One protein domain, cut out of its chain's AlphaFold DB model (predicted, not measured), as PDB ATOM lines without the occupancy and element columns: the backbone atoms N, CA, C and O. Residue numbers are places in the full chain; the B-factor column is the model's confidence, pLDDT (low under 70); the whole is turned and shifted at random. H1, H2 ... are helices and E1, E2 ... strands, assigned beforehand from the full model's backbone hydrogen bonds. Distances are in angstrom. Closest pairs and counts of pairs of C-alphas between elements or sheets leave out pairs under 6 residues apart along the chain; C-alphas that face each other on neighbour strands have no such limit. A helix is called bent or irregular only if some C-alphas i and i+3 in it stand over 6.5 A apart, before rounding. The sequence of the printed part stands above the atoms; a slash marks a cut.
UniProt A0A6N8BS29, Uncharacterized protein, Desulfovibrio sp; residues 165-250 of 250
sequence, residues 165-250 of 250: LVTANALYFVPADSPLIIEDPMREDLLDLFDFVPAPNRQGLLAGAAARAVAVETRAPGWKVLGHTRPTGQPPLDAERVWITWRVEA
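This is residues 165 to 250 of the 250 residues of an uncharacterized protein of Desulfovibrio sp (UniProt A0A6N8BS29). A long, narrow ribbon of two antiparallel strands, E1 and E2, runs through the core along the longest axis, with short helices set around it. H4 and H5 pack together at the end of the ribbon where E1 ends and E2 begins, with H1 near both, while H2 lies beside E2 and H3 packs on E1. The printed part has 86 residues, with five named helices and two named strands in the order H1, H2, H3, E1, H4, H5, E2; the class is mixed, helices and strands. It is compact, with a radius of gyration of the C-alphas of 13.0 A, yet elongated in outline, spanning 41 by 23 by 20 A.

Find C-alpha 165 at (122.755, -24.100, 1.256); from there H1 runs over residues 165 to 170, 8.6 A long. Next look for H2, residues 184 to 193, 14.9 A, and then H3, residues 200 to 205, 10.1 A. H3 is irregular: C-alphas 201 and 204 are 7.4 A apart. E1 starts at C-alpha 213, at (104.981, -42.894, -7.772), and covers residues 213 to 221 in 24.9 A. H4 is residues 222 to 225, 5.1 A, and H5 is residues 235 to 238, 5.0 A. E2, residues 240 to 248, is 26.0 A long and ends at C-alpha 248, at (102.094, -39.473, -8.335).

Begin with E1 and E2, antiparallel neighbours with 156 degrees between their directions. Look for N 216 and O 245, 2.9 A apart, and N 241 and O 220, 3.1 A apart, both within hydrogen-bond range. Outside the named strands there are two short pairings: residues 180 to 181 with residues 243 to 244 of E2, parallel, and residues 197 to 198 with residues 216 to 217 of E1, antiparallel. The closest C-alphas of H3 and E1 are those of Gln 203 and Ala 215, 5.1 A apart. For H2 and E2 they are those of Arg 187 and Thr 245, 6.9 A apart. H4 and H5 touch, closest at the C-alphas of Gly 222 and Leu 237, 4.3 A. H1 is close to H5 but not clearly touching, with the C-alphas of Ala 168 and Leu 237 7.3 A apart as the closest. H1 and H3 are apart. In H1 every O i to N i+4 pair is within hydrogen-bond range; H2 has 4 of 6, H3 has 0 of 2 but 2 of 3 O i to N i+3 pairs, and H4 and H5 are too short for an i+4 pair.

The two C-alphas farthest apart are those of Ala 211 and Gly 233, 41.2 A. The printed part has no cut and ends at Ala 250, the chain's last residue. The link from H1 to H2, 13 residues, is long; those from E1 to H4 and from H5 to E2 are tight. Mean pLDDT of the printed part is 88.2; look for values under 70 at residues 207 to 209, 211 and 250 of this model.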
ATOM      1  N   LEU A 165     121.442 -24.216   0.627       91.62
ATOM      2  CA  LEU A 165     122.755 -24.100   1.256       91.62
ATOM      3  C   LEU A 165     123.423 -25.473   1.342       91.62
ATOM      4  O   LEU A 165     124.588 -25.609   0.971       91.62
ATOM      5  N   VAL A 166     122.688 -26.495   1.783       92.50
ATOM      6  CA  VAL A 166     123.212 -27.861   1.913       92.50
ATOM      7  C   VAL A 166     123.650 -28.398   0.552       92.50
ATOM      8  O   VAL A 166     124.791 -28.826   0.394       92.50
ATOM      9  N   THR A 167     122.798 -28.270  -0.468       93.56
ATOM     10  CA  THR A 167     123.085 -28.701  -1.842       93.56
ATOM     11  C   THR A 167     124.292 -27.967  -2.415       93.56
ATOM     12  O   THR A 167     125.199 -28.615  -2.928       93.56
ATOM     13  N   ALA A 168     124.369 -26.639  -2.283       92.81
ATOM     14  CA  ALA A 168     125.500 -25.866  -2.802       92.81
ATOM     15  C   ALA A 168     126.850 -26.367  -2.266       92.81
ATOM     16  O   ALA A 168     127.822 -26.433  -3.014       92.81
ATOM     17  N   ASN A 169     126.896 -26.763  -0.991       93.06
ATOM     18  CA  ASN A 169     128.107 -27.277  -0.357       93.06
ATOM     19  C   ASN A 169     128.337 -28.770  -0.646       93.06
ATOM     20  O   ASN A 169     129.479 -29.182  -0.838       93.06
ATOM     21  N   ALA A 170     127.279 -29.577  -0.750       92.44
ATOM     22  CA  ALA A 170     127.375 -30.994  -1.103       92.44
ATOM     23  C   ALA A 170     127.936 -31.201  -2.519       92.44
ATOM     24  O   ALA A 170     128.765 -32.086  -2.739       92.44
ATOM     25  N   LEU A 171     127.552 -30.348  -3.476       92.19
ATOM     26  CA  LEU A 171     127.974 -30.460  -4.875       92.19
ATOM     27  C   LEU A 171     129.496 -30.372  -5.083       92.19
ATOM     28  O   LEU A 171     129.979 -30.871  -6.099       92.19
ATOM     29  N   TYR A 172     130.252 -29.810  -4.134       90.44
ATOM     30  CA  TYR A 172     131.722 -29.817  -4.155       90.44
ATOM     31  C   TYR A 172     132.333 -31.213  -4.003       90.44
ATOM     32  O   TYR A 172     133.458 -31.438  -4.448       90.44
ATOM     33  N   PHE A 173     131.611 -32.142  -3.378       91.50
ATOM     34  CA  PHE A 173     132.128 -33.461  -3.022       91.50
ATOM     35  C   PHE A 173     131.449 -34.604  -3.778       91.50
ATOM     36  O   PHE A 173     132.019 -35.691  -3.875       91.50
ATOM     37  N   VAL A 174     130.256 -34.371  -4.333       89.31
ATOM     38  CA  VAL A 174     129.532 -35.379  -5.115       89.31
ATOM     39  C   VAL A 174     130.102 -35.468  -6.541       89.31
ATOM     40  O   VAL A 174     130.189 -34.435  -7.221       89.31
ATOM     41  N   PRO A 175     130.431 -36.674  -7.046       87.69
ATOM     42  CA  PRO A 175     130.871 -36.867  -8.428       87.69
ATOM     43  C   PRO A 175     129.876 -36.281  -9.439       87.69
ATOM     44  O   PRO A 175     128.667 -36.306  -9.216       87.69
ATOM     45  N   ALA A 176     130.368 -35.709 -10.541       84.44
ATOM     46  CA  ALA A 176     129.529 -34.996 -11.516       84.44
ATOM     47  C   ALA A 176     128.517 -35.905 -12.238       84.44
ATOM     48  O   ALA A 176     127.437 -35.462 -12.617       84.44
ATOM     49  N   ASP A 177     128.861 -37.177 -12.399       86.00
ATOM     50  CA  ASP A 177     128.089 -38.227 -13.062       86.00
ATOM     51  C   ASP A 177     127.064 -38.916 -12.147       86.00
ATOM     52  O   ASP A 177     126.197 -39.651 -12.628       86.00
ATOM     53  N   SER A 178     127.132 -38.666 -10.838       88.94
ATOM     54  CA  SER A 178     126.204 -39.250  -9.874       88.94
ATOM     55  C   SER A 178     124.827 -38.581  -9.969       88.94
ATOM     56  O   SER A 178     124.740 -37.352  -9.857       88.94
ATOM     57  N   PRO A 179     123.741 -39.353 -10.169       90.50
ATOM     58  CA  PRO A 179     122.392 -38.809 -10.126       90.50
ATOM     59  C   PRO A 179     122.027 -38.396  -8.697       90.50
ATOM     60  O   PRO A 179     122.380 -39.078  -7.737       90.50
ATOM     61  N   LEU A 180     121.290 -37.297  -8.570       92.44
ATOM     62  CA  LEU A 180     120.858 -36.745  -7.289       92.44
ATOM     63  C   LEU A 180     119.363 -36.980  -7.107       92.44
ATOM     64  O   LEU A 180     118.572 -36.519  -7.927       92.44
ATOM     65  N   ILE A 181     118.987 -37.693  -6.048       92.19
ATOM     66  CA  ILE A 181     117.583 -37.872  -5.664       92.19
ATOM     67  C   ILE A 181     117.155 -36.641  -4.862       92.19
ATOM     68  O   ILE A 181     117.887 -36.204  -3.975       92.19
ATOM     69  N   ILE A 182     116.004 -36.063  -5.207       92.50
ATOM     70  CA  ILE A 182     115.445 -34.882  -4.541       92.50
ATOM     71  C   ILE A 182     114.094 -35.228  -3.911       92.50
ATOM     72  O   ILE A 182     113.213 -35.808  -4.558       92.50
ATOM     73  N   GLU A 183     113.939 -34.845  -2.648       89.25
ATOM     74  CA  GLU A 183     112.776 -35.152  -1.817       89.25
ATOM     75  C   GLU A 183     112.301 -33.905  -1.059       89.25
ATOM     76  O   GLU A 183     112.935 -32.844  -1.101       89.25
ATOM     77  N   ASP A 184     111.144 -34.033  -0.413       87.38
ATOM     78  CA  ASP A 184     110.605 -33.050   0.531       87.38
ATOM     79  C   ASP A 184     110.540 -31.611  -0.046       87.38
ATOM     80  O   ASP A 184     110.137 -31.486  -1.213       87.38
ATOM     81  N   PRO A 185     110.871 -30.506   0.665       88.12
ATOM     82  CA  PRO A 185     110.634 -29.166   0.119       88.12
ATOM     83  C   PRO A 185     111.506 -28.872  -1.109       88.12
ATOM     84  O   PRO A 185     111.153 -28.035  -1.935       88.12
ATOM     85  N   MET A 186     112.629 -29.581  -1.284       92.19
ATOM     86  CA  MET A 186     113.444 -29.462  -2.493       92.19
ATOM     87  C   MET A 186     112.700 -29.992  -3.722       92.19
ATOM     88  O   MET A 186     112.798 -29.403  -4.799       92.19
ATOM     89  N   ARG A 187     111.949 -31.091  -3.581       92.06
ATOM     90  CA  ARG A 187     111.112 -31.617  -4.666       92.06
ATOM     91  C   ARG A 187     110.044 -30.603  -5.061       92.06
ATOM     92  O   ARG A 187     109.868 -30.367  -6.252       92.06
ATOM     93  N   GLU A 188     109.338 -30.039  -4.086       90.94
ATOM     94  CA  GLU A 188     108.251 -29.078  -4.324       90.94
ATOM     95  C   GLU A 188     108.760 -27.855  -5.091       90.94
ATOM     96  O   GLU A 188     108.262 -27.568  -6.178       90.94
ATOM     97  N   ASP A 189     109.850 -27.245  -4.617       91.75
ATOM     98  CA  ASP A 189     110.505 -26.113  -5.279       91.75
ATOM     99  C   ASP A 189     110.911 -26.415  -6.732       91.75
ATOM    100  O   ASP A 189     110.824 -25.557  -7.615       91.75
ATOM    101  N   LEU A 190     111.456 -27.609  -6.985       92.81
ATOM    102  CA  LEU A 190     112.052 -27.937  -8.280       92.81
ATOM    103  C   LEU A 190     111.036 -28.432  -9.302       92.81
ATOM    104  O   LEU A 190     111.238 -28.185 -10.492       92.81
ATOM    105  N   LEU A 191     109.953 -29.081  -8.870       91.94
ATOM    106  CA  LEU A 191     108.865 -29.494  -9.758       91.94
ATOM    107  C   LEU A 191     108.161 -28.298 -10.414       91.94
ATOM    108  O   LEU A 191     107.704 -28.441 -11.548       91.94
ATOM    109  N   ASP A 192     108.129 -27.147  -9.740       90.38
ATOM    110  CA  ASP A 192     107.587 -25.895 -10.281       90.38
ATOM    111  C   ASP A 192     108.574 -25.174 -11.213       90.38
ATOM    112  O   ASP A 192     108.173 -24.412 -12.097       90.38
ATOM    113  N   LEU A 193     109.877 -25.395 -11.023       90.31
ATOM    114  CA  LEU A 193     110.934 -24.662 -11.722       90.31
ATOM    115  C   LEU A 193     111.432 -25.360 -12.996       90.31
ATOM    116  O   LEU A 193     111.960 -24.698 -13.895       90.31
ATOM    117  N   PHE A 194     111.313 -26.686 -13.070       93.25
ATOM    118  CA  PHE A 194     111.874 -27.489 -14.152       93.25
ATOM    119  C   PHE A 194     110.867 -28.453 -14.765       93.25
ATOM    120  O   PHE A 194     110.051 -29.072 -14.084       93.25
ATOM    121  N   ASP A 195     111.024 -28.672 -16.069       93.00
ATOM    122  CA  ASP A 195     110.340 -29.750 -16.765       93.00
ATOM    123  C   ASP A 195     111.050 -31.076 -16.481       93.00
ATOM    124  O   ASP A 195     112.210 -31.295 -16.850       93.00
ATOM    125  N   PHE A 196     110.332 -31.960 -15.795       94.44
ATOM    126  CA  PHE A 196     110.763 -33.321 -15.507       94.44
ATOM    127  C   PHE A 196     110.164 -34.292 -16.523       94.44
ATOM    128  O   PHE A 196     108.967 -34.250 -16.819       94.44
ATOM    129  N   VAL A 197     110.998 -35.193 -17.034       94.19
ATOM    130  CA  VAL A 197     110.638 -36.192 -18.046       94.19
ATOM    131  C   VAL A 197     110.560 -37.573 -17.386       94.19
ATOM    132  O   VAL A 197     111.376 -37.856 -16.509       94.19
ATOM    133  N   PRO A 198     109.620 -38.456 -17.775       93.38
ATOM    134  CA  PRO A 198     109.553 -39.816 -17.239       93.38
ATOM    135  C   PRO A 198     110.876 -40.584 -17.368       93.38
ATOM    136  O   PRO A 198     111.477 -40.631 -18.441       93.38
ATOM    137  N   ALA A 199     111.298 -41.223 -16.276       92.44
ATOM    138  CA  ALA A 199     112.581 -41.906 -16.129       92.44
ATOM    139  C   ALA A 199     112.386 -43.351 -15.623       92.44
ATOM    140  O   ALA A 199     112.767 -43.682 -14.498       92.44
ATOM    141  N   PRO A 200     111.790 -44.255 -16.426       88.50
ATOM    142  CA  PRO A 200     111.411 -45.600 -15.971       88.50
ATOM    143  C   PRO A 200     112.610 -46.454 -15.530       88.50
ATOM    144  O   PRO A 200     112.500 -47.286 -14.634       88.50
ATOM    145  N   ASN A 201     113.790 -46.212 -16.103       90.25
ATOM    146  CA  ASN A 201     115.055 -46.835 -15.705       90.25
ATOM    147  C   ASN A 201     115.530 -46.428 -14.298       90.25
ATOM    148  O   ASN A 201     116.420 -47.074 -13.750       90.25
ATOM    149  N   ARG A 202     114.968 -45.362 -13.718       88.69
ATOM    150  CA  ARG A 202     115.276 -44.861 -12.370       88.69
ATOM    151  C   ARG A 202     114.258 -45.301 -11.320       88.69
ATOM    152  O   ARG A 202     114.469 -45.033 -10.144       88.69
ATOM    153  N   GLN A 203     113.199 -46.014 -11.712       88.06
ATOM    154  CA  GLN A 203     112.115 -46.419 -10.812       88.06
ATOM    155  C   GLN A 203     112.606 -47.202  -9.586       88.06
ATOM    156  O   GLN A 203     112.101 -47.008  -8.485       88.06
ATOM    157  N   GLY A 204     113.625 -48.050  -9.760       84.19
ATOM    158  CA  GLY A 204     114.209 -48.837  -8.670       84.19
ATOM    159  C   GLY A 204     114.931 -48.014  -7.594       84.19
ATOM    160  O   GLY A 204     115.239 -48.558  -6.542       84.19
ATOM    161  N   LEU A 205     115.193 -46.724  -7.837       81.94
ATOM    162  CA  LEU A 205     115.837 -45.825  -6.875       81.94
ATOM    163  C   LEU A 205     114.848 -45.199  -5.881       81.94
ATOM    164  O   LEU A 205     115.276 -44.610  -4.899       81.94
ATOM    165  N   LEU A 206     113.539 -45.328  -6.117       79.94
ATOM    166  CA  LEU A 206     112.485 -44.689  -5.321       79.94
ATOM    167  C   LEU A 206     111.939 -45.592  -4.203       79.94
ATOM    168  O   LEU A 206     110.734 -45.607  -3.937       79.94
ATOM    169  N   ALA A 207     112.794 -46.406  -3.582       64.88
ATOM    170  CA  ALA A 207     112.383 -47.298  -2.501       64.88
ATOM    171  C   ALA A 207     111.803 -46.477  -1.330       64.88
ATOM    172  O   ALA A 207     112.542 -45.795  -0.632       64.88
ATOM    173  N   GLY A 208     110.480 -46.529  -1.132       65.00
ATOM    174  CA  GLY A 208     109.768 -45.743  -0.111       65.00
ATOM    175  C   GLY A 208     108.820 -44.669  -0.657       65.00
ATOM    176  O   GLY A 208     108.059 -44.090   0.114       65.00
ATOM    177  N   ALA A 209     108.800 -44.426  -1.972       68.25
ATOM    178  CA  ALA A 209     107.853 -43.495  -2.579       68.25
ATOM    179  C   ALA A 209     106.397 -44.004  -2.519       68.25
ATOM    180  O   ALA A 209     106.137 -45.205  -2.413       68.25
ATOM    181  N   ALA A 210     105.442 -43.071  -2.609       70.94
ATOM    182  CA  ALA A 210     104.011 -43.363  -2.541       70.94
ATOM    183  C   ALA A 210     103.568 -44.425  -3.566       70.94
ATOM    184  O   ALA A 210     104.139 -44.560  -4.652       70.94
ATOM    185  N   ALA A 211     102.496 -45.160  -3.250       69.69
ATOM    186  CA  ALA A 211     101.874 -46.062  -4.216       69.69
ATOM    187  C   ALA A 211     101.504 -45.274  -5.490       69.69
ATOM    188  O   ALA A 211     100.820 -44.259  -5.395       69.69
ATOM    189  N   ARG A 212     101.947 -45.753  -6.666       80.75
ATOM    190  CA  ARG A 212     101.847 -45.078  -7.988       80.75
ATOM    191  C   ARG A 212     102.823 -43.918  -8.236       80.75
ATOM    192  O   ARG A 212     102.621 -43.137  -9.164       80.75
ATOM    193  N   ALA A 213     103.887 -43.799  -7.449       86.00
ATOM    194  CA  ALA A 213     104.981 -42.894  -7.772       86.00
ATOM    195  C   ALA A 213     105.696 -43.345  -9.057       86.00
ATOM    196  O   ALA A 213     106.165 -44.480  -9.147       86.00
ATOM    197  N   VAL A 214     105.812 -42.448 -10.031       90.31
ATOM    198  CA  VAL A 214     106.567 -42.637 -11.272       90.31
ATOM    199  C   VAL A 214     107.824 -41.790 -11.216       90.31
ATOM    200  O   VAL A 214     107.749 -40.580 -10.995       90.31
ATOM    201  N   ALA A 215     108.978 -42.420 -11.430       92.75
ATOM    202  CA  ALA A 215     110.253 -41.730 -11.507       92.75
ATOM    203  C   ALA A 215     110.287 -40.756 -12.679       92.75
ATOM    204  O   ALA A 215     109.938 -41.090 -13.814       92.75
ATOM    205  N   VAL A 216     110.767 -39.554 -12.396       94.25
ATOM    206  CA  VAL A 216     110.987 -38.504 -13.377       94.25
ATOM    207  C   VAL A 216     112.368 -37.895 -13.162       94.25
ATOM    208  O   VAL A 216     112.855 -37.812 -12.034       94.25
ATOM    209  N   GLU A 217     113.018 -37.469 -14.239       95.50
ATOM    210  CA  GLU A 217     114.336 -36.843 -14.179       95.50
ATOM    211  C   GLU A 217     114.386 -35.531 -14.963       95.50
ATOM    212  O   GLU A 217     113.630 -35.310 -15.911       95.50
ATOM    213  N   THR A 218     115.297 -34.653 -14.564       95.88
ATOM    214  CA  THR A 218     115.661 -33.458 -15.322       95.88
ATOM    215  C   THR A 218     117.175 -33.283 -15.331       95.88
ATOM    216  O   THR A 218     117.891 -33.802 -14.466       95.88
ATOM    217  N   ARG A 219     117.681 -32.561 -16.330       95.06
ATOM    218  CA  ARG A 219     119.100 -32.225 -16.452       95.06
ATOM    219  C   ARG A 219     119.279 -30.732 -16.275       95.06
ATOM    220  O   ARG A 219     118.729 -29.931 -17.027       95.06
ATOM    221  N   ALA A 220     120.036 -30.364 -15.252       93.62
ATOM    222  CA  ALA A 220     120.300 -28.971 -14.942       93.62
ATOM    223  C   ALA A 220     121.653 -28.822 -14.240       93.62
ATOM    224  O   ALA A 220     122.043 -29.699 -13.458       93.62
ATOM    225  N   PRO A 221     122.376 -27.717 -14.478       93.69
ATOM    226  CA  PRO A 221     123.555 -27.398 -13.695       93.69
ATOM    227  C   PRO A 221     123.164 -26.965 -12.278       93.69
ATOM    228  O   PRO A 221     122.095 -26.384 -12.058       93.69
ATOM    229  N   GLY A 222     124.061 -27.211 -11.323       91.69
ATOM    230  CA  GLY A 222     123.860 -26.886  -9.910       91.69
ATOM    231  C   GLY A 222     123.473 -25.427  -9.675       91.69
ATOM    232  O   GLY A 222     122.521 -25.161  -8.950       91.69
ATOM    233  N   TRP A 223     124.120 -24.470 -10.346       92.81
ATOM    234  CA  TRP A 223     123.801 -23.048 -10.162       92.81
ATOM    235  C   TRP A 223     122.343 -22.710 -10.500       92.81
ATOM    236  O   TRP A 223     121.732 -21.892  -9.812       92.81
ATOM    237  N   LYS A 224     121.764 -23.353 -11.522       93.12
ATOM    238  CA  LYS A 224     120.379 -23.108 -11.942       93.12
ATOM    239  C   LYS A 224     119.401 -23.719 -10.942       93.12
ATOM    240  O   LYS A 224     118.417 -23.079 -10.592       93.12
ATOM    241  N   VAL A 225     119.711 -24.912 -10.432       92.00
ATOM    242  CA  VAL A 225     118.947 -25.567  -9.355       92.00
ATOM    243  C   VAL A 225     118.949 -24.728  -8.084       92.00
ATOM    244  O   VAL A 225     117.917 -24.581  -7.435       92.00
ATOM    245  N   LEU A 226     120.076 -24.088  -7.773       91.31
ATOM    246  CA  LEU A 226     120.210 -23.167  -6.647       91.31
ATOM    247  C   LEU A 226     119.488 -21.823  -6.856       91.31
ATOM    248  O   LEU A 226     119.386 -21.053  -5.904       91.31
ATOM    249  N   GLY A 227     118.928 -21.564  -8.043       89.94
ATOM    250  CA  GLY A 227     118.180 -20.344  -8.357       89.94
ATOM    251  C   GLY A 227     119.055 -19.176  -8.817       89.94
ATOM    252  O   GLY A 227     118.595 -18.035  -8.862       89.94
ATOM    253  N   HIS A 228     120.323 -19.418  -9.159       88.25
ATOM    254  CA  HIS A 228     121.167 -18.388  -9.754       88.25
ATOM    255  C   HIS A 228     120.764 -18.119 -11.209       88.25
ATOM    256  O   HIS A 228     120.270 -18.992 -11.916       88.25
ATOM    257  N   THR A 229     121.009 -16.894 -11.673       87.56
ATOM    258  CA  THR A 229     120.674 -16.457 -13.040       87.56
ATOM    259  C   THR A 229     121.800 -16.674 -14.046       87.56
ATOM    260  O   THR A 229     121.574 -16.572 -15.250       87.56
ATOM    261  N   ARG A 230     123.020 -16.952 -13.573       87.31
ATOM    262  CA  ARG A 230     124.212 -17.136 -14.406       87.31
ATOM    263  C   ARG A 230     125.170 -18.169 -13.800       87.31
ATOM    264  O   ARG A 230     125.149 -18.331 -12.577       87.31
ATOM    265  N   PRO A 231     126.037 -18.790 -14.626       89.31
ATOM    266  CA  PRO A 231     127.127 -19.639 -14.154       89.31
ATOM    267  C   PRO A 231     127.996 -18.927 -13.117       89.31
ATOM    268  O   PRO A 231     128.223 -17.714 -13.209       89.31
ATOM    269  N   THR A 232     128.478 -19.674 -12.130       83.12
ATOM    270  CA  THR A 232     129.241 -19.117 -11.003       83.12
ATOM    271  C   THR A 232     130.743 -19.082 -11.276       83.12
ATOM    272  O   THR A 232     131.481 -18.438 -10.528       83.12
ATOM    273  N   GLY A 233     131.205 -19.739 -12.344       80.94
ATOM    274  CA  GLY A 233     132.625 -19.962 -12.613       80.94
ATOM    275  C   GLY A 233     133.228 -21.023 -11.691       80.94
ATOM    276  O   GLY A 233     134.450 -21.140 -11.608       80.94
ATOM    277  N   GLN A 234     132.387 -21.765 -10.967       81.25
ATOM    278  CA  GLN A 234     132.790 -22.828 -10.059       81.25
ATOM    279  C   GLN A 234     132.441 -24.171 -10.709       81.25
ATOM    280  O   GLN A 234     131.256 -24.505 -10.802       81.25
ATOM    281  N   PRO A 235     133.442 -24.978 -11.113       82.62
ATOM    282  CA  PRO A 235     133.204 -26.235 -11.820       82.62
ATOM    283  C   PRO A 235     132.166 -27.167 -11.166       82.62
ATOM    284  O   PRO A 235     131.354 -27.731 -11.899       82.62
ATOM    285  N   PRO A 236     132.102 -27.308  -9.822       83.88
ATOM    286  CA  PRO A 236     131.111 -28.177  -9.182       83.88
ATOM    287  C   PRO A 236     129.650 -27.749  -9.387       83.88
ATOM    288  O   PRO A 236     128.765 -28.606  -9.443       83.88
ATOM    289  N   LEU A 237     129.398 -26.438  -9.499       87.44
ATOM    290  CA  LEU A 237     128.064 -25.859  -9.688       87.44
ATOM    291  C   LEU A 237     127.713 -25.669 -11.166       87.44
ATOM    292  O   LEU A 237     126.535 -25.677 -11.518       87.44
ATOM    293  N   ASP A 238     128.721 -25.496 -12.018       89.50
ATOM    294  CA  ASP A 238     128.554 -25.303 -13.459       89.50
ATOM    295  C   ASP A 238     128.387 -26.623 -14.225       89.50
ATOM    296  O   ASP A 238     127.852 -26.620 -15.333       89.50
ATOM    297  N   ALA A 239     128.781 -27.755 -13.630       88.62
ATOM    298  CA  ALA A 239     128.577 -29.081 -14.203       88.62
ATOM    299  C   ALA A 239     127.086 -29.439 -14.319       88.62
ATOM    300  O   ALA A 239     126.316 -29.293 -13.365       88.62
ATOM    301  N   GLU A 240     126.694 -29.954 -15.485       92.31
ATOM    302  CA  GLU A 240     125.353 -30.483 -15.728       92.31
ATOM    303  C   GLU A 240     125.153 -31.804 -14.976       92.31
ATOM    304  O   GLU A 240     126.004 -32.695 -15.031       92.31
ATOM    305  N   ARG A 241     124.028 -31.930 -14.265       94.00
ATOM    306  CA  ARG A 241     123.721 -33.075 -13.401       94.00
ATOM    307  C   ARG A 241     122.317 -33.600 -13.662       94.00
ATOM    308  O   ARG A 241     121.444 -32.863 -14.120       94.00
ATOM    309  N   VAL A 242     122.123 -34.882 -13.362       94.81
ATOM    310  CA  VAL A 242     120.814 -35.540 -13.417       94.81
ATOM    311  C   VAL A 242     120.162 -35.440 -12.044       94.81
ATOM    312  O   VAL A 242     120.723 -35.922 -11.060       94.81
ATOM    313  N   TRP A 243     118.978 -34.843 -11.996       94.81
ATOM    314  CA  TRP A 243     118.154 -34.709 -10.800       94.81
ATOM    315  C   TRP A 243     116.939 -35.611 -10.958       94.81
ATOM    316  O   TRP A 243     116.250 -35.534 -11.974       94.81
ATOM    317  N   ILE A 244     116.701 -36.479  -9.984       94.56
ATOM    318  CA  ILE A 244     115.679 -37.523 -10.024       94.56
ATOM    319  C   ILE A 244     114.693 -37.278  -8.896       94.56
ATOM    320  O   ILE A 244     115.081 -37.072  -7.750       94.56
ATOM    321  N   THR A 245     113.413 -37.355  -9.214       93.69
ATOM    322  CA  THR A 245     112.344 -37.384  -8.221       93.69
ATOM    323  C   THR A 245     111.209 -38.266  -8.717       93.69
ATOM    324  O   THR A 245     111.385 -39.058  -9.647       93.69
ATOM    325  N   TRP A 246     110.038 -38.144  -8.111       91.50
ATOM    326  CA  TRP A 246     108.832 -38.814  -8.555       91.50
ATOM    327  C   TRP A 246     107.697 -37.835  -8.844       91.50
ATOM    328  O   TRP A 246     107.726 -36.666  -8.458       91.50
ATOM    329  N   ARG A 247     106.652 -38.343  -9.497       88.25
ATOM    330  CA  ARG A 247     105.300 -37.769  -9.528       88.25
ATOM    331  C   ARG A 247     104.295 -38.866  -9.203       88.25
ATOM    332  O   ARG A 247     104.528 -40.019  -9.544       88.25
ATOM    333  N   VAL A 248     103.191 -38.522  -8.552       83.50
ATOM    334  CA  VAL A 248     102.094 -39.473  -8.335       83.50
ATOM    335  C   VAL A 248     101.206 -39.445  -9.576       83.50
ATOM    336  O   VAL A 248     100.755 -38.371  -9.972       83.50
ATOM    337  N   GLU A 249     100.996 -40.596 -10.217       70.19
ATOM    338  CA  GLU A 249      99.996 -40.702 -11.286       70.19
ATOM    339  C   GLU A 249      98.597 -40.411 -10.725       70.19
ATOM    340  O   GLU A 249      98.203 -40.986  -9.704       70.19
ATOM    341  N   ALA A 250      97.882 -39.499 -11.392       59.41
ATOM    342  CA  ALA A 250      96.503 -39.130 -11.072       59.41
ATOM    343  C   ALA A 250      95.521 -40.279 -11.350       59.41
ATOM    344  O   ALA A 250      95.682 -40.958 -12.391       59.41
TER     345      ALA A 250